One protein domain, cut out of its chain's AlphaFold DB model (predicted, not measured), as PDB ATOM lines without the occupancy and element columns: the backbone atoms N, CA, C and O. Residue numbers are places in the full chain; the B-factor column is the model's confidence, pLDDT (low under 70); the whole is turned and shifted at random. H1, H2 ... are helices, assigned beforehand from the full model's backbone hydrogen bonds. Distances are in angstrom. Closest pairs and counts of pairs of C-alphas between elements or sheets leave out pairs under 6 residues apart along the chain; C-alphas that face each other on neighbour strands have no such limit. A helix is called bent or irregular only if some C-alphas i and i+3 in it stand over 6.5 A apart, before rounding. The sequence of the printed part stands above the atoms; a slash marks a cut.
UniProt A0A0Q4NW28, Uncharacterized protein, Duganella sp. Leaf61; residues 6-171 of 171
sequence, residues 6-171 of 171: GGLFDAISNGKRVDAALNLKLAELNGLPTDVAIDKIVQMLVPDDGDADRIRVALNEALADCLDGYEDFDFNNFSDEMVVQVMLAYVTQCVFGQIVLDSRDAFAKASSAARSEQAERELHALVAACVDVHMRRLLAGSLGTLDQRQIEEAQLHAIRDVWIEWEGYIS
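Overview. This is residues 6 to 171 of the 171 residues of an uncharacterized protein of Duganella sp. Leaf61 (UniProt A0A0Q4NW28). Three long helices, H5, H6 and H7, pack on one another in a crossed, three-sided group, and H4 packs on H5 on the side away from H7, with H3 packed on H4. The short H1 meets the first residues of H7, and H2 lies near one end of the whole and touches no helix. The printed part has 166 residues with seven named helices, H1 to H7 in order, and no named strand; the class is all helix. It is compact, with a radius of gyration of the C-alphas of 17.1 A, yet elongated, spanning 51 by 31 by 26 A.

Arrangement. Begin at residues 6 to 13, H1, and go on to residues 21 to 27, H2; the two are close but not clearly touching, their closest C-alphas, Ile 12 and Leu 22, 7.8 A apart. Next come residues 34 to 45, H3, of which residues 44 to 45 alone only just touch H1, with 3 pairs of C-alphas within 8 A, the closest Leu 8 and Leu 45 at 5.6 A. Residues 52 to 66, H4, form a helical hairpin with H3, at a steep tilt of 41 degrees, closest at C-alphas Val 42 and Arg 56, 6.0 A apart. Look then at residues 80 to 102, H5, in a hairpin with H4 at a shallow tilt of 26 degrees, opposite ways; C-alphas Cys 66 and Met 82 are their closest, at 5.9 A. Residues 113 to 142, H6, touch H5 at a steep tilt of 45 degrees, closest at C-alphas Thr 92 and Ala 128, 5.4 A apart. Residues 148 to 170, H7, form a hairpin with H6 at a steep tilt of 40 degrees, closest at C-alphas Cys 130 and Ala 158, 5.2 A apart. With residues 155 to 159 alone H7 touches H5, and with 148 to 149 alone it touches H1, C-alphas Ser 13 and Gln 148 being closest at 4.5 A. H4 is apart from H6 and H7. Every O i to N i+4 pair is within hydrogen-bond range in H1, H2, H3, H4, H5 and H7, and 24 of 26 in H6.

Along the chain. Find C-alpha 6 at (80.672, 33.185, 5.963), where H1 begins. From C-alpha 80 at (71.239, 52.218, 10.498), H5 runs 32.8 A. H6 runs 42.7 A, with a kink of 26 degrees near residue 134; it is neither bent nor irregular, but only just: C-alphas 138 and 141 are 6.1 A apart. H7 runs 33.2 A to C-alpha 170 at (108.820, 49.337, 9.777).

Size, cuts and confidence. The two C-alphas farthest apart, Gly 31 and Ser 171, are 53.4 A apart. The printed part has no cut; the link from H4 to H5, residues 67 to 79, is long. Mean pLDDT of the printed part is 71.8, with 59 residues under 70, among them 6 to 26 and 103 to 116.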
ATOM      1  N   GLY A   6      81.735  33.451   6.931       40.56
ATOM      2  CA  GLY A   6      80.672  33.185   5.963       40.56
ATOM      3  C   GLY A   6      79.288  32.941   6.561       40.56
ATOM      4  O   GLY A   6      78.330  33.017   5.824       40.56
ATOM      5  N   GLY A   7      79.125  32.653   7.857       42.81
ATOM      6  CA  GLY A   7      77.831  32.198   8.403       42.81
ATOM      7  C   GLY A   7      76.769  33.297   8.538       42.81
ATOM      8  O   GLY A   7      75.658  33.169   8.024       42.81
ATOM      9  N   LEU A   8      77.123  34.400   9.204       45.31
ATOM     10  CA  LEU A   8      76.318  35.623   9.202       45.31
ATOM     11  C   LEU A   8      76.304  36.231   7.809       45.31
ATOM     12  O   LEU A   8      75.292  36.765   7.361       45.31
ATOM     13  N   PHE A   9      77.434  36.130   7.118       47.84
ATOM     14  CA  PHE A   9      77.569  36.807   5.864       47.84
ATOM     15  C   PHE A   9      76.770  36.147   4.759       47.84
ATOM     16  O   PHE A   9      76.039  36.879   4.141       47.84
ATOM     17  N   ASP A  10      76.724  34.820   4.624       43.09
ATOM     18  CA  ASP A  10      75.762  34.089   3.783       43.09
ATOM     19  C   ASP A  10      74.312  34.393   4.183       43.09
ATOM     20  O   ASP A  10      73.425  34.400   3.328       43.09
ATOM     21  N   ALA A  11      74.034  34.650   5.466       46.28
ATOM     22  CA  ALA A  11      72.698  35.034   5.922       46.28
ATOM     23  C   ALA A  11      72.322  36.479   5.525       46.28
ATOM     24  O   ALA A  11      71.146  36.747   5.272       46.28
ATOM     25  N   ILE A  12      73.306  37.380   5.419       41.50
ATOM     26  CA  ILE A  12      73.169  38.770   4.948       41.50
ATOM     27  C   ILE A  12      73.303  38.848   3.409       41.50
ATOM     28  O   ILE A  12      72.607  39.584   2.732       41.50
ATOM     29  N   SER A  13      74.128  38.032   2.782       39.62
ATOM     30  CA  SER A  13      74.587  38.188   1.406       39.62
ATOM     31  C   SER A  13      73.852  37.335   0.387       39.62
ATOM     32  O   SER A  13      73.861  37.665  -0.799       39.62
ATOM     33  N   ASN A  14      73.162  36.274   0.826       37.25
ATOM     34  CA  ASN A  14      72.217  35.548  -0.018       37.25
ATOM     35  C   ASN A  14      70.949  36.381  -0.286       37.25
ATOM     36  O   ASN A  14      69.897  35.827  -0.611       37.25
ATOM     37  N   GLY A  15      71.008  37.717  -0.148       37.88
ATOM     38  CA  GLY A  15      70.992  38.620  -1.318       37.88
ATOM     39  C   GLY A  15      69.706  38.691  -2.134       37.88
ATOM     40  O   GLY A  15      69.614  39.388  -3.138       37.88
ATOM     41  N   LYS A  16      68.683  37.982  -1.678       35.62
ATOM     42  CA  LYS A  16      67.274  38.305  -1.862       35.62
ATOM     43  C   LYS A  16      66.556  38.443  -0.515       35.62
ATOM     44  O   LYS A  16      65.331  38.515  -0.510       35.62
ATOM     45  N   ARG A  17      67.267  38.412   0.625       39.38
ATOM     46  CA  ARG A  17      66.631  38.210   1.942       39.38
ATOM     47  C   ARG A  17      67.250  38.910   3.160       39.38
ATOM     48  O   ARG A  17      66.876  38.541   4.273       39.38
ATOM     49  N   VAL A  18      68.065  39.955   2.982       43.03
ATOM     50  CA  VAL A  18      68.376  40.877   4.104       43.03
ATOM     51  C   VAL A  18      67.101  41.460   4.712       43.03
ATOM     52  O   VAL A  18      67.056  41.736   5.900       43.03
ATOM     53  N   ASP A  19      66.010  41.539   3.963       46.31
ATOM     54  CA  ASP A  19      64.869  42.344   4.392       46.31
ATOM     55  C   ASP A  19      63.865  41.645   5.338       46.31
ATOM     56  O   ASP A  19      62.890  42.247   5.773       46.31
ATOM     57  N   ALA A  20      64.057  40.363   5.687       41.53
ATOM     58  CA  ALA A  20      63.057  39.647   6.497       41.53
ATOM     59  C   ALA A  20      63.622  38.720   7.571       41.53
ATOM     60  O   ALA A  20      63.136  38.762   8.687       41.53
ATOM     61  N   ALA A  21      64.608  37.866   7.281       40.44
ATOM     62  CA  ALA A  21      64.988  36.801   8.219       40.44
ATOM     63  C   ALA A  21      65.825  37.300   9.408       40.44
ATOM     64  O   ALA A  21      65.634  36.823  10.523       40.44
ATOM     65  N   LEU A  22      66.733  38.254   9.175       52.47
ATOM     66  CA  LEU A  22      67.482  38.909  10.248       52.47
ATOM     67  C   LEU A  22      66.569  39.871  11.017       52.47
ATOM     68  O   LEU A  22      66.506  39.777  12.232       52.47
ATOM     69  N   ASN A  23      65.773  40.680  10.311       53.78
ATOM     70  CA  ASN A  23      64.752  41.540  10.920       53.78
ATOM     71  C   ASN A  23      63.764  40.740  11.785       53.78
ATOM     72  O   ASN A  23      63.454  41.161  12.889       53.78
ATOM     73  N   LEU A  24      63.316  39.559  11.336       52.81
ATOM     74  CA  LEU A  24      62.472  38.647  12.119       52.81
ATOM     75  C   LEU A  24      63.199  38.136  13.367       52.81
ATOM     76  O   LEU A  24      62.641  38.214  14.454       52.81
ATOM     77  N   LYS A  25      64.446  37.670  13.238       66.19
ATOM     78  CA  LYS A  25      65.236  37.184  14.381       66.19
ATOM     79  C   LYS A  25      65.587  38.279  15.387       66.19
ATOM     80  O   LYS A  25      65.654  37.992  16.572       66.19
ATOM     81  N   LEU A  26      65.823  39.507  14.932       69.50
ATOM     82  CA  LEU A  26      66.071  40.654  15.804       69.50
ATOM     83  C   LEU A  26      64.766  41.147  16.438       69.50
ATOM     84  O   LEU A  26      64.745  41.440  17.626       69.50
ATOM     85  N   ALA A  27      63.653  41.145  15.701       73.50
ATOM     86  CA  ALA A  27      62.335  41.444  16.254       73.50
ATOM     87  C   ALA A  27      61.893  40.420  17.318       73.50
ATOM     88  O   ALA A  27      61.169  40.780  18.243       73.50
ATOM     89  N   GLU A  28      62.348  39.164  17.232       81.75
ATOM     90  CA  GLU A  28      62.156  38.141  18.273       81.75
ATOM     91  C   GLU A  28      62.889  38.465  19.591       81.75
ATOM     92  O   GLU A  28      62.593  37.846  20.614       81.75
ATOM     93  N   LEU A  29      63.818  39.429  19.590       84.75
ATOM     94  CA  LEU A  29      64.532  39.894  20.785       84.75
ATOM     95  C   LEU A  29      63.848  41.091  21.465       84.75
ATOM     96  O   LEU A  29      64.296  41.509  22.530       84.75
ATOM     97  N   ASN A  30      62.778  41.638  20.878       85.88
ATOM     98  CA  ASN A  30      62.079  42.800  21.427       85.88
ATOM     99  C   ASN A  30      61.555  42.539  22.845       85.88
ATOM    100  O   ASN A  30      60.879  41.538  23.098       85.88
ATOM    101  N   GLY A  31      61.821  43.477  23.752       85.19
ATOM    102  CA  GLY A  31      61.420  43.406  25.157       85.19
ATOM    103  C   GLY A  31      62.275  42.468  26.015       85.19
ATOM    104  O   GLY A  31      61.916  42.210  27.162       85.19
ATOM    105  N   LEU A  32      63.374  41.925  25.477       90.19
ATOM    106  CA  LEU A  32      64.408  41.308  26.304       90.19
ATOM    107  C   LEU A  32      65.292  42.392  26.930       90.19
ATOM    108  O   LEU A  32      65.516  43.414  26.282       90.19
ATOM    109  N   PRO A  33      65.872  42.141  28.117       92.06
ATOM    110  CA  PRO A  33      66.945  42.972  28.644       92.06
ATOM    111  C   PRO A  33      68.060  43.147  27.610       92.06
ATOM    112  O   PRO A  33      68.446  42.182  26.936       92.06
ATOM    113  N   THR A  34      68.552  44.375  27.467       89.00
ATOM    114  CA  THR A  34      69.543  44.738  26.446       89.00
ATOM    115  C   THR A  34      70.788  43.852  26.500       89.00
ATOM    116  O   THR A  34      71.230  43.363  25.466       89.00
ATOM    117  N   ASP A  35      71.306  43.556  27.689       88.88
ATOM    118  CA  ASP A  35      72.442  42.647  27.900       88.88
ATOM    119  C   ASP A  35      72.184  41.236  27.335       88.88
ATOM    120  O   ASP A  35      73.010  40.680  26.608       88.88
ATOM    121  N   VAL A  36      70.995  40.682  27.577       88.69
ATOM    122  CA  VAL A  36      70.579  39.370  27.061       88.69
ATOM    123  C   VAL A  36      70.396  39.394  25.541       88.69
ATOM    124  O   VAL A  36      70.702  38.407  24.861       88.69
ATOM    125  N   ALA A  37      69.874  40.490  24.990       87.44
ATOM    126  CA  ALA A  37      69.724  40.654  23.549       87.44
ATOM    127  C   ALA A  37      71.093  40.726  22.856       87.44
ATOM    128  O   ALA A  37      71.295  40.040  21.853       87.44
ATOM    129  N   ILE A  38      72.042  41.473  23.427       86.62
ATOM    130  CA  ILE A  38      73.422  41.570  22.941       86.62
ATOM    131  C   ILE A  38      74.074  40.187  22.906       86.62
ATOM    132  O   ILE A  38      74.541  39.771  21.847       86.62
ATOM    133  N   ASP A  39      74.023  39.433  24.007       87.19
ATOM    134  CA  ASP A  39      74.593  38.082  24.074       87.19
ATOM    135  C   ASP A  39      74.036  37.171  22.971       87.19
ATOM    136  O   ASP A  39      74.771  36.425  22.315       87.19
ATOM    137  N   LYS A  40      72.722  37.241  22.727       84.19
ATOM    138  CA  LYS A  40      72.059  36.468  21.671       84.19
ATOM    139  C   LYS A  40      72.491  36.908  20.280       84.19
ATOM    140  O   LYS A  40      72.734  36.043  19.441       84.19
ATOM    141  N   ILE A  41      72.597  38.212  20.032       80.25
ATOM    142  CA  ILE A  41      73.093  38.747  18.761       80.25
ATOM    143  C   ILE A  41      74.511  38.228  18.538       80.25
ATOM    144  O   ILE A  41      74.764  37.569  17.535       80.25
ATOM    145  N   VAL A  42      75.410  38.409  19.503       81.69
ATOM    146  CA  VAL A  42      76.802  37.956  19.421       81.69
ATOM    147  C   VAL A  42      76.900  36.452  19.152       81.69
ATOM    148  O   VAL A  42      77.647  36.043  18.266       81.69
ATOM    149  N   GLN A  43      76.111  35.618  19.833       78.81
ATOM    150  CA  GLN A  43      76.062  34.173  19.567       78.81
ATOM    151  C   GLN A  43      75.579  33.832  18.151       78.81
ATOM    152  O   GLN A  43      75.996  32.823  17.588       78.81
ATOM    153  N   MET A  44      74.698  34.649  17.568       73.88
ATOM    154  CA  MET A  44      74.276  34.488  16.174       73.88
ATOM    155  C   MET A  44      75.346  34.961  15.183       73.88
ATOM    156  O   MET A  44      75.429  34.407  14.086       73.88
ATOM    157  N   LEU A  45      76.119  35.994  15.536       69.50
ATOM    158  CA  LEU A  45      77.084  36.635  14.638       69.50
ATOM    159  C   LEU A  45      78.435  35.913  14.613       69.50
ATOM    160  O   LEU A  45      79.098  35.897  13.576       69.50
ATOM    161  N   VAL A  46      78.851  35.344  15.747       69.50
ATOM    162  CA  VAL A  46      80.196  34.789  15.904       69.50
ATOM    163  C   VAL A  46      80.190  33.269  15.744       69.50
ATOM    164  O   VAL A  46      79.574  32.572  16.554       69.50
ATOM    165  N   PRO A  47      80.892  32.729  14.734       61.38
ATOM    166  CA  PRO A  47      81.052  31.290  14.584       61.38
ATOM    167  C   PRO A  47      81.929  30.712  15.699       61.38
ATOM    168  O   PRO A  47      82.747  31.411  16.283       61.38
ATOM    169  N   ASP A  48      81.794  29.412  15.968       63.00
ATOM    170  CA  ASP A  48      82.738  28.683  16.825       63.00
ATOM    171  C   ASP A  48      84.028  28.377  16.041       63.00
ATOM    172  O   ASP A  48      84.173  27.325  15.413       63.00
ATOM    173  N   ASP A  49      84.961  29.327  16.047       63.88
ATOM    174  CA  ASP A  49      86.313  29.204  15.500       63.88
ATOM    175  C   ASP A  49      87.390  29.737  16.473       63.88
ATOM    176  O   ASP A  49      87.107  30.061  17.625       63.88
ATOM    177  N   GLY A  50      88.655  29.766  16.040       60.31
ATOM    178  CA  GLY A  50      89.781  30.179  16.888       60.31
ATOM    179  C   GLY A  50      89.829  31.674  17.229       60.31
ATOM    180  O   GLY A  50      90.477  32.031  18.210       60.31
ATOM    181  N   ASP A  51      89.144  32.523  16.460       63.94
ATOM    182  CA  ASP A  51      89.068  33.973  16.681       63.94
ATOM    183  C   ASP A  51      87.748  34.372  17.368       63.94
ATOM    184  O   ASP A  51      87.556  35.532  17.746       63.94
ATOM    185  N   ALA A  52      86.854  33.400  17.580       70.56
ATOM    186  CA  ALA A  52      85.513  33.580  18.112       70.56
ATOM    187  C   ALA A  52      85.486  34.382  19.410       70.56
ATOM    188  O   ALA A  52      84.724  35.335  19.523       70.56
ATOM    189  N   ASP A  53      86.335  34.061  20.383       78.00
ATOM    190  CA  ASP A  53      86.308  34.755  21.676       78.00
ATOM    191  C   ASP A  53      86.672  36.237  21.540       78.00
ATOM    192  O   ASP A  53      86.042  37.094  22.158       78.00
ATOM    193  N   ARG A  54      87.623  36.566  20.660       75.19
ATOM    194  CA  ARG A  54      88.020  37.953  20.397       75.19
ATOM    195  C   ARG A  54      86.912  38.726  19.685       75.19
ATOM    196  O   ARG A  54      86.610  39.856  20.063       75.19
ATOM    197  N   ILE A  55      86.297  38.118  18.671       77.81
ATOM    198  CA  ILE A  55      85.187  38.731  17.931       77.81
ATOM    199  C   ILE A  55      83.970  38.895  18.854       77.81
ATOM    200  O   ILE A  55      83.326  39.942  18.816       77.81
ATOM    201  N   ARG A  56      83.684  37.919  19.728       82.44
ATOM    202  CA  ARG A  56      82.608  38.002  20.732       82.44
ATOM    203  C   ARG A  56      82.802  39.179  21.669       82.44
ATOM    204  O   ARG A  56      81.839  39.899  21.902       82.44
ATOM    205  N   VAL A  57      84.007  39.370  22.203       83.56
ATOM    206  CA  VAL A  57      84.300  40.496  23.103       83.56
ATOM    207  C   VAL A  57      84.091  41.822  22.378       83.56
ATOM    208  O   VAL A  57      83.309  42.643  22.841       83.56
ATOM    209  N   ALA A  58      84.690  41.994  21.199       79.56
ATOM    210  CA  ALA A  58      84.582  43.248  20.456       79.56
ATOM    211  C   ALA A  58      83.145  43.572  20.016       79.56
ATOM    212  O   ALA A  58      82.744  44.732  20.010       79.56
ATOM    213  N   LEU A  59      82.365  42.556  19.633       81.88
ATOM    214  CA  LEU A  59      80.960  42.747  19.288       81.88
ATOM    215  C   LEU A  59      80.100  43.056  20.510       81.88
ATOM    216  O   LEU A  59      79.217  43.899  20.401       81.88
ATOM    217  N   ASN A  60      80.350  42.402  21.649       86.88
ATOM    218  CA  ASN A  60      79.679  42.732  22.905       86.88
ATOM    219  C   ASN A  60      79.936  44.187  23.293       86.88
ATOM    220  O   ASN A  60      78.986  44.903  23.578       86.88
ATOM    221  N   GLU A  61      81.195  44.628  23.258       85.38
ATOM    222  CA  GLU A  61      81.578  46.011  23.560       85.38
ATOM    223  C   GLU A  61      80.900  46.996  22.598       85.38
ATOM    224  O   GLU A  61      80.213  47.910  23.042       85.38
ATOM    225  N   ALA A  62      80.991  46.760  21.286       83.06
ATOM    226  CA  ALA A  62      80.386  47.646  20.292       83.06
ATOM    227  C   ALA A  62      78.857  47.734  20.425       83.06
ATOM    228  O   ALA A  62      78.280  48.812  20.296       83.06
ATOM    229  N   LEU A  63      78.189  46.605  20.679       84.31
ATOM    230  CA  LEU A  63      76.745  46.572  20.881       84.31
ATOM    231  C   LEU A  63      76.333  47.211  22.211       84.31
ATOM    232  O   LEU A  63      75.313  47.895  22.242       84.31
ATOM    233  N   ALA A  64      77.108  47.014  23.281       87.69
ATOM    234  CA  ALA A  64      76.868  47.642  24.576       87.69
ATOM    235  C   ALA A  64      76.999  49.164  24.485       87.69
ATOM    236  O   ALA A  64      76.139  49.868  24.999       87.69
ATOM    237  N   ASP A  65      78.000  49.665  23.757       85.50
ATOM    238  CA  ASP A  65      78.169  51.097  23.505       85.50
ATOM    239  C   ASP A  65      77.014  51.663  22.659       85.50
ATOM    240  O   ASP A  65      76.497  52.742  22.945       85.50
ATOM    241  N   CYS A  66      76.567  50.931  21.631       82.06
ATOM    242  CA  CYS A  66      75.438  51.340  20.783       82.06
ATOM    243  C   CYS A  66      74.108  51.403  21.545       82.06
ATOM    244  O   CYS A  66      73.248  52.224  21.227       82.06
ATOM    245  N   LEU A  67      73.908  50.473  22.479       83.00
ATOM    246  CA  LEU A  67      72.662  50.280  23.218       83.00
ATOM    247  C   LEU A  67      72.741  50.832  24.649       83.00
ATOM    248  O   LEU A  67      71.851  50.561  25.458       83.00
ATOM    249  N   ASP A  68      73.765  51.625  24.963       85.56
ATOM    250  CA  ASP A  68      73.882  52.269  26.265       85.56
ATOM    251  C   ASP A  68      72.669  53.175  26.527       85.56
ATOM    252  O   ASP A  68      72.190  53.910  25.658       85.56
ATOM    253  N   GLY A  69      72.134  53.094  27.744       83.69
ATOM    254  CA  GLY A  69      70.922  53.808  28.143       83.69
ATOM    255  C   GLY A  69      69.590  53.168  27.725       83.69
ATOM    256  O   GLY A  69      68.546  53.709  28.095       83.69
ATOM    257  N   TYR A  70      69.587  52.023  27.029       85.19
ATOM    258  CA  TYR A  70      68.373  51.238  26.771       85.19
ATOM    259  C   TYR A  70      68.277  50.058  27.748       85.19
ATOM    260  O   TYR A  70      69.137  49.181  27.754       85.19
ATOM    261  N   GLU A  71      67.222  50.007  28.568       86.06
ATOM    262  CA  GLU A  71      66.999  48.884  29.502       86.06
ATOM    263  C   GLU A  71      66.472  47.633  28.783       86.06
ATOM    264  O   GLU A  71      66.983  46.531  28.993       86.06
ATOM    265  N   ASP A  72      65.499  47.826  27.890       89.62
ATOM    266  CA  ASP A  72      64.896  46.773  27.080       89.62
ATOM    267  C   ASP A  72      65.257  46.964  25.602       89.62
ATOM    268  O   ASP A  72      65.188  48.072  25.058       89.62
ATOM    269  N   PHE A  73      65.588  45.864  24.931       85.00
ATOM    270  CA  PHE A  73      65.884  45.855  23.510       85.00
ATOM    271  C   PHE A  73      64.623  46.155  22.692       85.00
ATOM    272  O   PHE A  73      63.599  45.481  22.820       85.00
ATOM    273  N   ASP A  74      64.721  47.134  21.796       81.56
ATOM    274  CA  ASP A  74      63.702  47.443  20.796       81.56
ATOM    275  C   ASP A  74      64.370  47.592  19.431       81.56
ATOM    276  O   ASP A  74      65.145  48.517  19.187       81.56
ATOM    277  N   PHE A  75      64.035  46.684  18.521       73.19
ATOM    278  CA  PHE A  75      64.509  46.671  17.146       73.19
ATOM    279  C   PHE A  75      64.196  47.978  16.407       73.19
ATOM    280  O   PHE A  75      64.971  48.380  15.547       73.19
ATOM    281  N   ASN A  76      63.116  48.687  16.753       73.75
ATOM    282  CA  ASN A  76      62.814  49.978  16.127       73.75
ATOM    283  C   ASN A  76      63.817  51.075  16.513       73.75
ATOM    284  O   ASN A  76      63.943  52.062  15.789       73.75
ATOM    285  N   ASN A  77      64.537  50.896  17.623       72.12
ATOM    286  CA  ASN A  77      65.626  51.777  18.038       72.12
ATOM    287  C   ASN A  77      66.978  51.335  17.459       72.12
ATOM    288  O   ASN A  77      67.953  52.069  17.591       72.12
ATOM    289  N   PHE A  78      67.048  50.180  16.782       72.06
ATOM    290  CA  PHE A  78      68.254  49.693  16.117       72.06
ATOM    291  C   PHE A  78      68.471  50.442  14.797       72.06
ATOM    292  O   PHE A  78      68.082  49.997  13.718       72.06
ATOM    293  N   SER A  79      69.046  51.638  14.905       72.38
ATOM    294  CA  SER A  79      69.258  52.530  13.766       72.38
ATOM    295  C   SER A  79      70.283  51.985  12.762       72.38
ATOM    296  O   SER A  79      71.167  51.199  13.107       72.38
ATOM    297  N   ASP A  80      70.226  52.490  11.527       68.69
ATOM    298  CA  ASP A  80      71.239  52.218  10.498       68.69
ATOM    299  C   ASP A  80      72.662  52.535  10.988       68.69
ATOM    300  O   ASP A  80      73.613  51.843  10.639       68.69
ATOM    301  N   GLU A  81      72.828  53.554  11.836       72.25
ATOM    302  CA  GLU A  81      74.126  53.911  12.412       72.25
ATOM    303  C   GLU A  81      74.650  52.832  13.371       72.25
ATOM    304  O   GLU A  81      75.838  52.511  13.347       72.25
ATOM    305  N   MET A  82      73.771  52.206  14.151       73.00
ATOM    306  CA  MET A  82      74.139  51.090  15.029       73.00
ATOM    307  C   MET A  82      74.509  49.851  14.212       73.00
ATOM    308  O   MET A  82      75.510  49.199  14.503       73.00
ATOM    309  N   VAL A  83      73.775  49.570  13.127       72.75
ATOM    310  CA  VAL A  83      74.142  48.518  12.162       72.75
ATOM    311  C   VAL A  83      75.556  48.768  11.626       72.75
ATOM    312  O   VAL A  83      76.394  47.866  11.641       72.75
ATOM    313  N   VAL A  84      75.849  50.002  11.204       75.00
ATOM    314  CA  VAL A  84      77.173  50.404  10.704       75.00
ATOM    315  C   VAL A  84      78.263  50.179  11.751       75.00
ATOM    316  O   VAL A  84      79.304  49.610  11.422       75.00
ATOM    317  N   GLN A  85      78.046  50.592  13.001       75.88
ATOM    318  CA  GLN A  85      79.035  50.441  14.074       75.88
ATOM    319  C   GLN A  85      79.333  48.968  14.383       75.88
ATOM    320  O   GLN A  85      80.498  48.577  14.474       75.88
ATOM    321  N   VAL A  86      78.301  48.125  14.439       75.88
ATOM    322  CA  VAL A  86      78.450  46.676  14.638       75.88
ATOM    323  C   VAL A  86      79.209  46.035  13.474       75.88
ATOM    324  O   VAL A  86      80.107  45.215  13.683       75.88
ATOM    325  N   MET A  87      78.904  46.439  12.237       74.88
ATOM    326  CA  MET A  87      79.615  45.965  11.048       74.88
ATOM    327  C   MET A  87      81.085  46.396  11.043       74.88
ATOM    328  O   MET A  87      81.954  45.593  10.702       74.88
ATOM    329  N   LEU A  88      81.380  47.636  11.440       80.88
ATOM    330  CA  LEU A  88      82.747  48.142  11.571       80.88
ATOM    331  C   LEU A  88      83.540  47.345  12.608       80.88
ATOM    332  O   LEU A  88      84.656  46.911  12.312       80.88
ATOM    333  N   ALA A  89      82.960  47.104  13.786       80.19
ATOM    334  CA  ALA A  89      83.595  46.324  14.844       80.19
ATOM    335  C   ALA A  89      83.905  44.892  14.381       80.19
ATOM    336  O   ALA A  89      85.036  44.425  14.528       80.19
ATOM    337  N   TYR A  90      82.940  44.228  13.739       77.00
ATOM    338  CA  TYR A  90      83.116  42.884  13.189       77.00
ATOM    339  C   TYR A  90      84.248  42.815  12.155       77.00
ATOM    340  O   TYR A  90      85.198  42.045  12.311       77.00
ATOM    341  N   VAL A  91      84.173  43.648  11.110       78.50
ATOM    342  CA  VAL A  91      85.136  43.642   9.999       78.50
ATOM    343  C   VAL A  91      86.543  43.978  10.491       78.50
ATOM    344  O   VAL A  91      87.504  43.343  10.058       78.50
ATOM    345  N   THR A  92      86.660  44.906  11.445       84.81
ATOM    346  CA  THR A  92      87.931  45.253  12.094       84.81
ATOM    347  C   THR A  92      88.572  44.035  12.745       84.81
ATOM    348  O   THR A  92      89.750  43.774  12.508       84.81
ATOM    349  N   GLN A  93      87.822  43.245  13.520       82.06
ATOM    350  CA  GLN A  93      88.389  42.058  14.165       82.06
ATOM    351  C   GLN A  93      88.730  40.945  13.171       82.06
ATOM    352  O   GLN A  93      89.756  40.291  13.347       82.06
ATOM    353  N   CYS A  94      87.938  40.754  12.111       76.94
ATOM    354  CA  CYS A  94      88.266  39.786  11.060       76.94
ATOM    355  C   CYS A  94      89.586  40.135  10.360       76.94
ATOM    356  O   CYS A  94      90.478  39.291  10.267       76.94
ATOM    357  N   VAL A  95      89.735  41.388   9.915       81.62
ATOM    358  CA  VAL A  95      90.956  41.870   9.254       81.62
ATOM    359  C   VAL A  95      92.144  41.796  10.210       81.62
ATOM    360  O   VAL A  95      93.212  41.316   9.834       81.62
ATOM    361  N   PHE A  96      91.950  42.202  11.464       82.94
ATOM    362  CA  PHE A  96      92.994  42.142  12.473       82.94
ATOM    363  C   PHE A  96      93.464  40.704  12.736       82.94
ATOM    364  O   PHE A  96      94.666  40.447  12.737       82.94
ATOM    365  N   GLY A  97      92.536  39.756  12.912       76.75
ATOM    366  CA  GLY A  97      92.856  38.340  13.105       76.75
ATOM    367  C   GLY A  97      93.650  37.766  11.931       76.75
ATOM    368  O   GLY A  97      94.679  37.121  12.135       76.75
ATOM    369  N   GLN A  98      93.250  38.089  10.696       76.31
ATOM    370  CA  GLN A  98      93.982  37.683   9.493       76.31
ATOM    371  C   GLN A  98      95.399  38.255   9.460       76.31
ATOM    372  O   GLN A  98      96.351  37.510   9.240       76.31
ATOM    373  N   ILE A  99      95.559  39.548   9.741       78.31
ATOM    374  CA  ILE A  99      96.880  40.177   9.744       78.31
ATOM    375  C   ILE A  99      97.749  39.600  10.856       78.31
ATOM    376  O   ILE A  99      98.918  39.327  10.611       78.31
ATOM    377  N   VAL A 100      97.217  39.344  12.054       78.31
ATOM    378  CA  VAL A 100      97.978  38.690  13.131       78.31
ATOM    379  C   VAL A 100      98.423  37.284  12.739       78.31
ATOM    380  O   VAL A 100      99.568  36.924  12.997       78.31
ATOM    381  N   LEU A 101      97.565  36.493  12.092       74.94
ATOM    382  CA  LEU A 101      97.932  35.162  11.600       74.94
ATOM    383  C   LEU A 101      99.057  35.229  10.562       74.94
ATOM    384  O   LEU A 101     100.044  34.503  10.692       74.94
ATOM    385  N   ASP A 102      98.935  36.130   9.590       71.94
ATOM    386  CA  ASP A 102      99.898  36.311   8.499       71.94
ATOM    387  C   ASP A 102     101.208  36.970   8.977       71.94
ATOM    388  O   ASP A 102     102.279  36.760   8.408       71.94
ATOM    389  N   SER A 103     101.151  37.728  10.073       68.25
ATOM    390  CA  SER A 103     102.293  38.416  10.680       68.25
ATOM    391  C   SER A 103     102.987  37.620  11.787       68.25
ATOM    392  O   SER A 103     103.987  38.105  12.320       68.25
ATOM    393  N   ARG A 104     102.552  36.392  12.113       58.94
ATOM    394  CA  ARG A 104     103.257  35.524  13.086       58.94
ATOM    395  C   ARG A 104     104.743  35.338  12.748       58.94
ATOM    396  O   ARG A 104     105.554  35.252  13.668       58.94
ATOM    397  N   ASP A 105     105.114  35.382  11.468       54.91
ATOM    398  CA  ASP A 105     106.517  35.378  11.027       54.91
ATOM    399  C   ASP A 105     107.175  36.778  11.049       54.91
ATOM    400  O   ASP A 105     108.390  36.895  11.233       54.91
ATOM    401  N   ALA A 106     106.395  37.857  10.910       51.66
ATOM    402  CA  ALA A 106     106.872  39.245  10.895       51.66
ATOM    403  C   ALA A 106     107.120  39.817  12.308       51.66
ATOM    404  O   ALA A 106     108.140  40.470  12.541       51.66
ATOM    405  N   PHE A 107     106.247  39.517  13.278       52.12
ATOM    406  CA  PHE A 107     106.377  39.940  14.680       52.12
ATOM    407  C   PHE A 107     107.358  39.096  15.497       52.12
ATOM    408  O   PHE A 107     107.806  39.543  16.552       52.12
ATOM    409  N   ALA A 108     107.782  37.927  15.002       54.31
ATOM    410  CA  ALA A 108     108.769  37.069  15.669       54.31
ATOM    411  C   ALA A 108     110.125  37.766  15.940       54.31
ATOM    412  O   ALA A 108     110.938  37.268  16.719       54.31
ATOM    413  N   LYS A 109     110.380  38.933  15.326       51.81
ATOM    414  CA  LYS A 109     111.579  39.758  15.548       51.81
ATOM    415  C   LYS A 109     111.427  40.831  16.641       51.81
ATOM    416  O   LYS A 109     112.431  41.450  17.007       51.81
ATOM    417  N   ALA A 110     110.231  41.062  17.187       48.53
ATOM    418  CA  ALA A 110     109.994  42.101  18.189       48.53
ATOM    419  C   ALA A 110     110.294  41.596  19.610       48.53
ATOM    420  O   ALA A 110     109.715  40.647  20.129       48.53
ATOM    421  N   SER A 111     111.264  42.245  20.241       57.31
ATOM    422  CA  SER A 111     111.871  41.874  21.514       57.31
ATOM    423  C   SER A 111     111.120  42.503  22.701       57.31
ATOM    424  O   SER A 111     110.893  43.709  22.720       57.31
ATOM    425  N   SER A 112     110.837  41.691  23.729       60.62
ATOM    426  CA  SER A 112     110.120  41.981  24.998       60.62
ATOM    427  C   SER A 112     108.586  42.090  24.921       60.62
ATOM    428  O   SER A 112     108.034  42.731  24.031       60.62
ATOM    429  N   ALA A 113     107.901  41.500  25.912       59.22
ATOM    430  CA  ALA A 113     106.437  41.436  26.006       59.22
ATOM    431  C   ALA A 113     105.753  42.817  25.932       59.22
ATOM    432  O   ALA A 113     104.777  42.983  25.210       59.22
ATOM    433  N   ALA A 114     106.328  43.838  26.576       60.72
ATOM    434  CA  ALA A 114     105.780  45.196  26.563       60.72
ATOM    435  C   ALA A 114     105.801  45.856  25.169       60.72
ATOM    436  O   ALA A 114     104.904  46.631  24.838       60.72
ATOM    437  N   ARG A 115     106.802  45.551  24.326       66.25
ATOM    438  CA  ARG A 115     106.828  46.033  22.933       66.25
ATOM    439  C   ARG A 115     105.833  45.283  22.052       66.25
ATOM    440  O   ARG A 115     105.300  45.885  21.129       66.25
ATOM    441  N   SER A 116     105.568  44.013  22.355       69.25
ATOM    442  CA  SER A 116     104.566  43.213  21.646       69.25
ATOM    443  C   SER A 116     103.158  43.766  21.859       69.25
ATOM    444  O   SER A 116     102.432  43.955  20.893       69.25
ATOM    445  N   GLU A 117     102.793  44.094  23.101       72.44
ATOM    446  CA  GLU A 117     101.474  44.662  23.411       72.44
ATOM    447  C   GLU A 117     101.266  46.045  22.782       72.44
ATOM    448  O   GLU A 117     100.181  46.353  22.291       72.44
ATOM    449  N   GLN A 118     102.296  46.897  22.793       76.44
ATOM    450  CA  GLN A 118     102.210  48.215  22.163       76.44
ATOM    451  C   GLN A 118     102.052  48.098  20.644       76.44
ATOM    452  O   GLN A 118     101.191  48.765  20.078       76.44
ATOM    453  N   ALA A 119     102.833  47.225  20.006       76.44
ATOM    454  CA  ALA A 119     102.729  46.982  18.573       76.44
ATOM    455  C   ALA A 119     101.368  46.382  18.187       76.44
ATOM    456  O   ALA A 119     100.813  46.752  17.158       76.44
ATOM    457  N   GLU A 120     100.794  45.512  19.027       78.81
ATOM    458  CA  GLU A 120      99.452  44.967  18.804       78.81
ATOM    459  C   GLU A 120      98.379  46.066  18.831       78.81
ATOM    460  O   GLU A 120      97.517  46.108  17.954       78.81
ATOM    461  N   ARG A 121      98.454  46.992  19.798       83.12
ATOM    462  CA  ARG A 121      97.531  48.138  19.885       83.12
ATOM    463  C   ARG A 121      97.658  49.081  18.692       83.12
ATOM    464  O   ARG A 121      96.646  49.517  18.155       83.12
ATOM    465  N   GLU A 122      98.884  49.398  18.284       84.31
ATOM    466  CA  GLU A 122      99.141  50.263  17.126       84.31
ATOM    467  C   GLU A 122      98.634  49.624  15.831       84.31
ATOM    468  O   GLU A 122      97.953  50.284  15.046       84.31
ATOM    469  N   LEU A 123      98.881  48.323  15.648       84.38
ATOM    470  CA  LEU A 123      98.345  47.574  14.518       84.38
ATOM    471  C   LEU A 123      96.812  47.555  14.539       84.38
ATOM    472  O   LEU A 123      96.185  47.729  13.499       84.38
ATOM    473  N   HIS A 124      96.195  47.366  15.706       87.19
ATOM    474  CA  HIS A 124      94.736  47.354  15.827       87.19
ATOM    475  C   HIS A 124      94.122  48.701  15.440       87.19
ATOM    476  O   HIS A 124      93.174  48.733  14.656       87.19
ATOM    477  N   ALA A 125      94.716  49.805  15.897       87.81
ATOM    478  CA  ALA A 125      94.289  51.150  15.526       87.81
ATOM    479  C   ALA A 125      94.429  51.412  14.016       87.81
ATOM    480  O   ALA A 125      93.528  51.993  13.408       87.81
ATOM    481  N   LEU A 126      95.522  50.946  13.403       87.12
ATOM    482  CA  LEU A 126      95.727  51.035  11.957       87.12
ATOM    483  C   LEU A 126      94.660  50.241  11.190       87.12
ATOM    484  O   LEU A 126      94.030  50.770  10.275       87.12
ATOM    485  N   VAL A 127      94.399  48.998  11.605       87.25
ATOM    486  CA  VAL A 127      93.343  48.167  11.013       87.25
ATOM    487  C   VAL A 127      91.986  48.857  11.098       87.25
ATOM    488  O   VAL A 127      91.286  48.935  10.089       87.25
ATOM    489  N   ALA A 128      91.626  49.389  12.268       87.81
ATOM    490  CA  ALA A 128      90.362  50.093  12.456       87.81
ATOM    491  C   ALA A 128      90.237  51.304  11.516       87.81
ATOM    492  O   ALA A 128      89.190  51.490  10.897       87.81
ATOM    493  N   ALA A 129      91.309  52.087  11.343       89.56
ATOM    494  CA  ALA A 129      91.319  53.237  10.442       89.56
ATOM    495  C   ALA A 129      91.132  52.835   8.968       89.56
ATOM    496  O   ALA A 129      90.304  53.423   8.268       89.56
ATOM    497  N   CYS A 130      91.847  51.808   8.493       88.19
ATOM    498  CA  CYS A 130      91.698  51.320   7.120       88.19
ATOM    499  C   CYS A 130      90.297  50.735   6.875       88.19
ATOM    500  O   CYS A 130      89.679  51.008   5.843       88.19
ATOM    501  N   VAL A 131      89.770  49.958   7.827       87.12
ATOM    502  CA  VAL A 131      88.420  49.381   7.739       87.12
ATOM    503  C   VAL A 131      87.353  50.472   7.699       87.12
ATOM    504  O   VAL A 131      86.456  50.393   6.858       87.12
ATOM    505  N   ASP A 132      87.461  51.504   8.539       87.50
ATOM    506  CA  ASP A 132      86.508  52.619   8.584       87.50
ATOM    507  C   ASP A 132      86.372  53.314   7.219       87.50
ATOM    508  O   ASP A 132      85.257  53.504   6.728       87.50
ATOM    509  N   VAL A 133      87.492  53.585   6.536       87.94
ATOM    510  CA  VAL A 133      87.500  54.215   5.203       87.94
ATOM    511  C   VAL A 133      86.722  53.394   4.171       87.94
ATOM    512  O   VAL A 133      85.897  53.943   3.429       87.94
ATOM    513  N   HIS A 134      86.977  52.085   4.101       83.12
ATOM    514  CA  HIS A 134      86.350  51.213   3.101       83.12
ATOM    515  C   HIS A 134      84.885  50.942   3.422       83.12
ATOM    516  O   HIS A 134      84.027  51.060   2.543       83.12
ATOM    517  N   MET A 135      84.582  50.644   4.683       80.31
ATOM    518  CA  MET A 135      83.228  50.330   5.122       80.31
ATOM    519  C   MET A 135      82.315  51.551   5.057       80.31
ATOM    520  O   MET A 135      81.219  51.437   4.517       80.31
ATOM    521  N   ARG A 136      82.742  52.746   5.494       81.81
ATOM    522  CA  ARG A 136      81.906  53.957   5.368       81.81
ATOM    523  C   ARG A 136      81.606  54.306   3.918       81.81
ATOM    524  O   ARG A 136      80.482  54.691   3.609       81.81
ATOM    525  N   ARG A 137      82.577  54.142   3.013       81.62
ATOM    526  CA  ARG A 137      82.354  54.335   1.571       81.62
ATOM    527  C   ARG A 137      81.320  53.351   1.033       81.62
ATOM    528  O   ARG A 137      80.473  53.734   0.230       81.62
ATOM    529  N   LEU A 138      81.406  52.102   1.470       74.19
ATOM    530  CA  LEU A 138      80.508  51.039   1.053       74.19
ATOM    531  C   LEU A 138      79.078  51.247   1.594       74.19
ATOM    532  O   LEU A 138      78.100  51.083   0.864       74.19
ATOM    533  N   LEU A 139      78.962  51.674   2.851       70.81
ATOM    534  CA  LEU A 139      77.697  51.890   3.555       70.81
ATOM    535  C   LEU A 139      76.985  53.181   3.122       70.81
ATOM    536  O   LEU A 139      75.757  53.201   3.072       70.81
ATOM    537  N   ALA A 140      77.724  54.221   2.713       71.06
ATOM    538  CA  ALA A 140      77.162  55.487   2.229       71.06
ATOM    539  C   ALA A 140      76.294  55.355   0.959       71.06
ATOM    540  O   ALA A 140      75.555  56.283   0.632       71.06
ATOM    541  N   GLY A 141      76.391  54.239   0.227       59.84
ATOM    542  CA  GLY A 141      75.635  54.015  -1.009       59.84
ATOM    543  C   GLY A 141      74.527  52.961  -0.936       59.84
ATOM    544  O   GLY A 141      73.678  52.954  -1.826       59.84
ATOM    545  N   SER A 142      74.544  52.058   0.059       57.88
ATOM    546  CA  SER A 142      73.972  50.716  -0.160       57.88
ATOM    547  C   SER A 142      73.519  49.945   1.089       57.88
ATOM    548  O   SER A 142      73.408  48.729   0.995       57.88
ATOM    549  N   LEU A 143      73.242  50.570   2.241       58.03
ATOM    550  CA  LEU A 143      72.861  49.842   3.477       58.03
ATOM    551  C   LEU A 143      71.789  48.743   3.261       58.03
ATOM    552  O   LEU A 143      71.908  47.656   3.816       58.03
ATOM    553  N   GLY A 144      70.812  48.972   2.372       52.75
ATOM    554  CA  GLY A 144      69.765  47.996   2.027       52.75
ATOM    555  C   GLY A 144      70.096  46.977   0.920       52.75
ATOM    556  O   GLY A 144      69.251  46.144   0.600       52.75
ATOM    557  N   THR A 145      71.275  47.030   0.291       57.31
ATOM    558  CA  THR A 145      71.637  46.190  -0.873       57.31
ATOM    559  C   THR A 145      73.035  45.573  -0.786       57.31
ATOM    560  O   THR A 145      73.571  45.158  -1.813       57.31
ATOM    561  N   LEU A 146      73.648  45.548   0.398       61.16
ATOM    562  CA  LEU A 146      74.992  44.996   0.577       61.16
ATOM    563  C   LEU A 146      75.020  43.479   0.383       61.16
ATOM    564  O   LEU A 146      74.228  42.758   0.987       61.16
ATOM    565  N   ASP A 147      75.952  43.004  -0.447       60.97
ATOM    566  CA  ASP A 147      76.161  41.579  -0.717       60.97
ATOM    567  C   ASP A 147      77.490  41.025  -0.161       60.97
ATOM    568  O   ASP A 147      78.327  41.757   0.378       60.97
ATOM    569  N   GLN A 148      77.675  39.703  -0.319       59.16
ATOM    570  CA  GLN A 148      78.835  38.935   0.177       59.16
ATOM    571  C   GLN A 148      80.126  39.541  -0.383       59.16
ATOM    572  O   GLN A 148      81.170  39.729   0.232       59.16
ATOM    573  N   ARG A 149      80.080  39.802  -1.673       64.06
ATOM    574  CA  ARG A 149      81.278  40.167  -2.383       64.06
ATOM    575  C   ARG A 149      81.753  41.531  -1.947       64.06
ATOM    576  O   ARG A 149      82.948  41.727  -1.812       64.06
ATOM    577  N   GLN A 150      80.834  42.453  -1.704       68.25
ATOM    578  CA  GLN A 150      81.174  43.829  -1.393       68.25
ATOM    579  C   GLN A 150      81.908  43.981  -0.054       68.25
ATOM    580  O   GLN A 150      82.876  44.738   0.013       68.25
ATOM    581  N   ILE A 151      81.507  43.260   1.001       68.38
ATOM    582  CA  ILE A 151      82.236  43.325   2.284       68.38
ATOM    583  C   ILE A 151      83.503  42.461   2.250       68.38
ATOM    584  O   ILE A 151      84.507  42.884   2.812       68.38
ATOM    585  N   GLU A 152      83.525  41.327   1.539       66.19
ATOM    586  CA  GLU A 152      84.783  40.595   1.284       66.19
ATOM    587  C   GLU A 152      85.794  41.465   0.515       66.19
ATOM    588  O   GLU A 152      86.974  41.505   0.856       66.19
ATOM    589  N   GLU A 153      85.347  42.212  -0.495       76.75
ATOM    590  CA  GLU A 153      86.176  43.165  -1.237       76.75
ATOM    591  C   GLU A 153      86.673  44.298  -0.324       76.75
ATOM    592  O   GLU A 153      87.854  44.642  -0.372       76.75
ATOM    593  N   ALA A 154      85.815  44.836   0.552       77.19
ATOM    594  CA  ALA A 154      86.215  45.838   1.543       77.19
ATOM    595  C   ALA A 154      87.247  45.291   2.544       77.19
ATOM    596  O   ALA A 154      88.228  45.973   2.837       77.19
ATOM    597  N   GLN A 155      87.074  44.052   3.015       73.88
ATOM    598  CA  GLN A 155      88.043  43.352   3.863       73.88
ATOM    599  C   GLN A 155      89.389  43.190   3.153       73.88
ATOM    600  O   GLN A 155      90.425  43.538   3.713       73.88
ATOM    601  N   LEU A 156      89.390  42.708   1.907       77.56
ATOM    602  CA  LEU A 156      90.612  42.513   1.123       77.56
ATOM    603  C   LEU A 156      91.347  43.833   0.850       77.56
ATOM    604  O   LEU A 156      92.577  43.869   0.917       77.56
ATOM    605  N   HIS A 157      90.618  44.914   0.562       83.44
ATOM    606  CA  HIS A 157      91.213  46.242   0.406       83.44
ATOM    607  C   HIS A 157      91.786  46.769   1.722       83.44
ATOM    608  O   HIS A 157      92.920  47.242   1.726       83.44
ATOM    609  N   ALA A 158      91.066  46.619   2.836       80.12
ATOM    610  CA  ALA A 158      91.564  47.016   4.149       80.12
ATOM    611  C   ALA A 158      92.836  46.243   4.531       80.12
ATOM    612  O   ALA A 158      93.812  46.861   4.936       80.12
ATOM    613  N   ILE A 159      92.877  44.920   4.325       79.88
ATOM    614  CA  ILE A 159      94.085  44.104   4.553       79.88
ATOM    615  C   ILE A 159      95.261  44.645   3.738       79.88
ATOM    616  O   ILE A 159      96.362  44.805   4.260       79.88
ATOM    617  N   ARG A 160      95.037  44.929   2.451       83.69
ATOM    618  CA  ARG A 160      96.083  45.439   1.562       83.69
ATOM    619  C   ARG A 160      96.617  46.795   2.022       83.69
ATOM    620  O   ARG A 160      97.831  46.981   2.016       83.69
ATOM    621  N   ASP A 161      95.735  47.713   2.395       84.88
ATOM    622  CA  ASP A 161      96.126  49.055   2.833       84.88
ATOM    623  C   ASP A 161      96.880  49.001   4.163       84.88
ATOM    624  O   ASP A 161      97.927  49.635   4.289       84.88
ATOM    625  N   VAL A 162      96.444  48.149   5.101       84.50
ATOM    626  CA  VAL A 162      97.176  47.929   6.354       84.50
ATOM    627  C   VAL A 162      98.582  47.410   6.077       84.50
ATOM    628  O   VAL A 162      99.523  47.909   6.678       84.50
ATOM    629  N   TRP A 163      98.765  46.460   5.154       82.38
ATOM    630  CA  TRP A 163     100.107  45.985   4.801       82.38
ATOM    631  C   TRP A 163     100.989  47.091   4.217       82.38
ATOM    632  O   TRP A 163     102.146  47.197   4.610       82.38
ATOM    633  N   ILE A 164     100.452  47.933   3.329       82.25
ATOM    634  CA  ILE A 164     101.198  49.056   2.739       82.25
ATOM    635  C   ILE A 164     101.642  50.045   3.824       82.25
ATOM    636  O   ILE A 164     102.806  50.450   3.853       82.25
ATOM    637  N   GLU A 165     100.728  50.438   4.710       79.31
ATOM    638  CA  GLU A 165     101.022  51.400   5.773       79.31
ATOM    639  C   GLU A 165     101.950  50.808   6.840       79.31
ATOM    640  O   GLU A 165     102.896  51.466   7.275       79.31
ATOM    641  N   TRP A 166     101.739  49.544   7.207       76.81
ATOM    642  CA  TRP A 166     102.560  48.840   8.184       76.81
ATOM    643  C   TRP A 166     103.990  48.614   7.686       76.81
ATOM    644  O   TRP A 166     104.937  48.885   8.423       76.81
ATOM    645  N   GLU A 167     104.171  48.185   6.431       71.19
ATOM    646  CA  GLU A 167     105.497  48.043   5.812       71.19
ATOM    647  C   GLU A 167     106.245  49.382   5.739       71.19
ATOM    648  O   GLU A 167     107.452  49.420   5.977       71.19
ATOM    649  N   GLY A 168     105.536  50.484   5.478       67.12
ATOM    650  CA  GLY A 168     106.112  51.830   5.503       67.12
ATOM    651  C   GLY A 168     106.503  52.320   6.903       67.12
ATOM    652  O   GLY A 168     107.386  53.164   7.024       67.12
ATOM    653  N   TYR A 169     105.878  51.793   7.960       59.88
ATOM    654  CA  TYR A 169     106.188  52.143   9.350       59.88
ATOM    655  C   TYR A 169     107.411  51.387   9.899       59.88
ATOM    656  O   TYR A 169     108.099  51.879  10.794       59.88
ATOM    657  N   ILE A 170     107.686  50.188   9.370       59.53
ATOM    658  CA  ILE A 170     108.820  49.337   9.777       59.53
ATOM    659  C   ILE A 170     110.083  49.514   8.912       59.53
ATOM    660  O   ILE A 170     111.123  48.960   9.281       59.53
ATOM    661  N   SER A 171     110.005  50.226   7.777       48.41
ATOM    662  CA  SER A 171     111.135  50.508   6.864       48.41
ATOM    663  C   SER A 171     111.922  51.754   7.257       48.41
ATOM    664  O   SER A 171     113.172  51.687   7.244       48.41
TER     665      SER A 171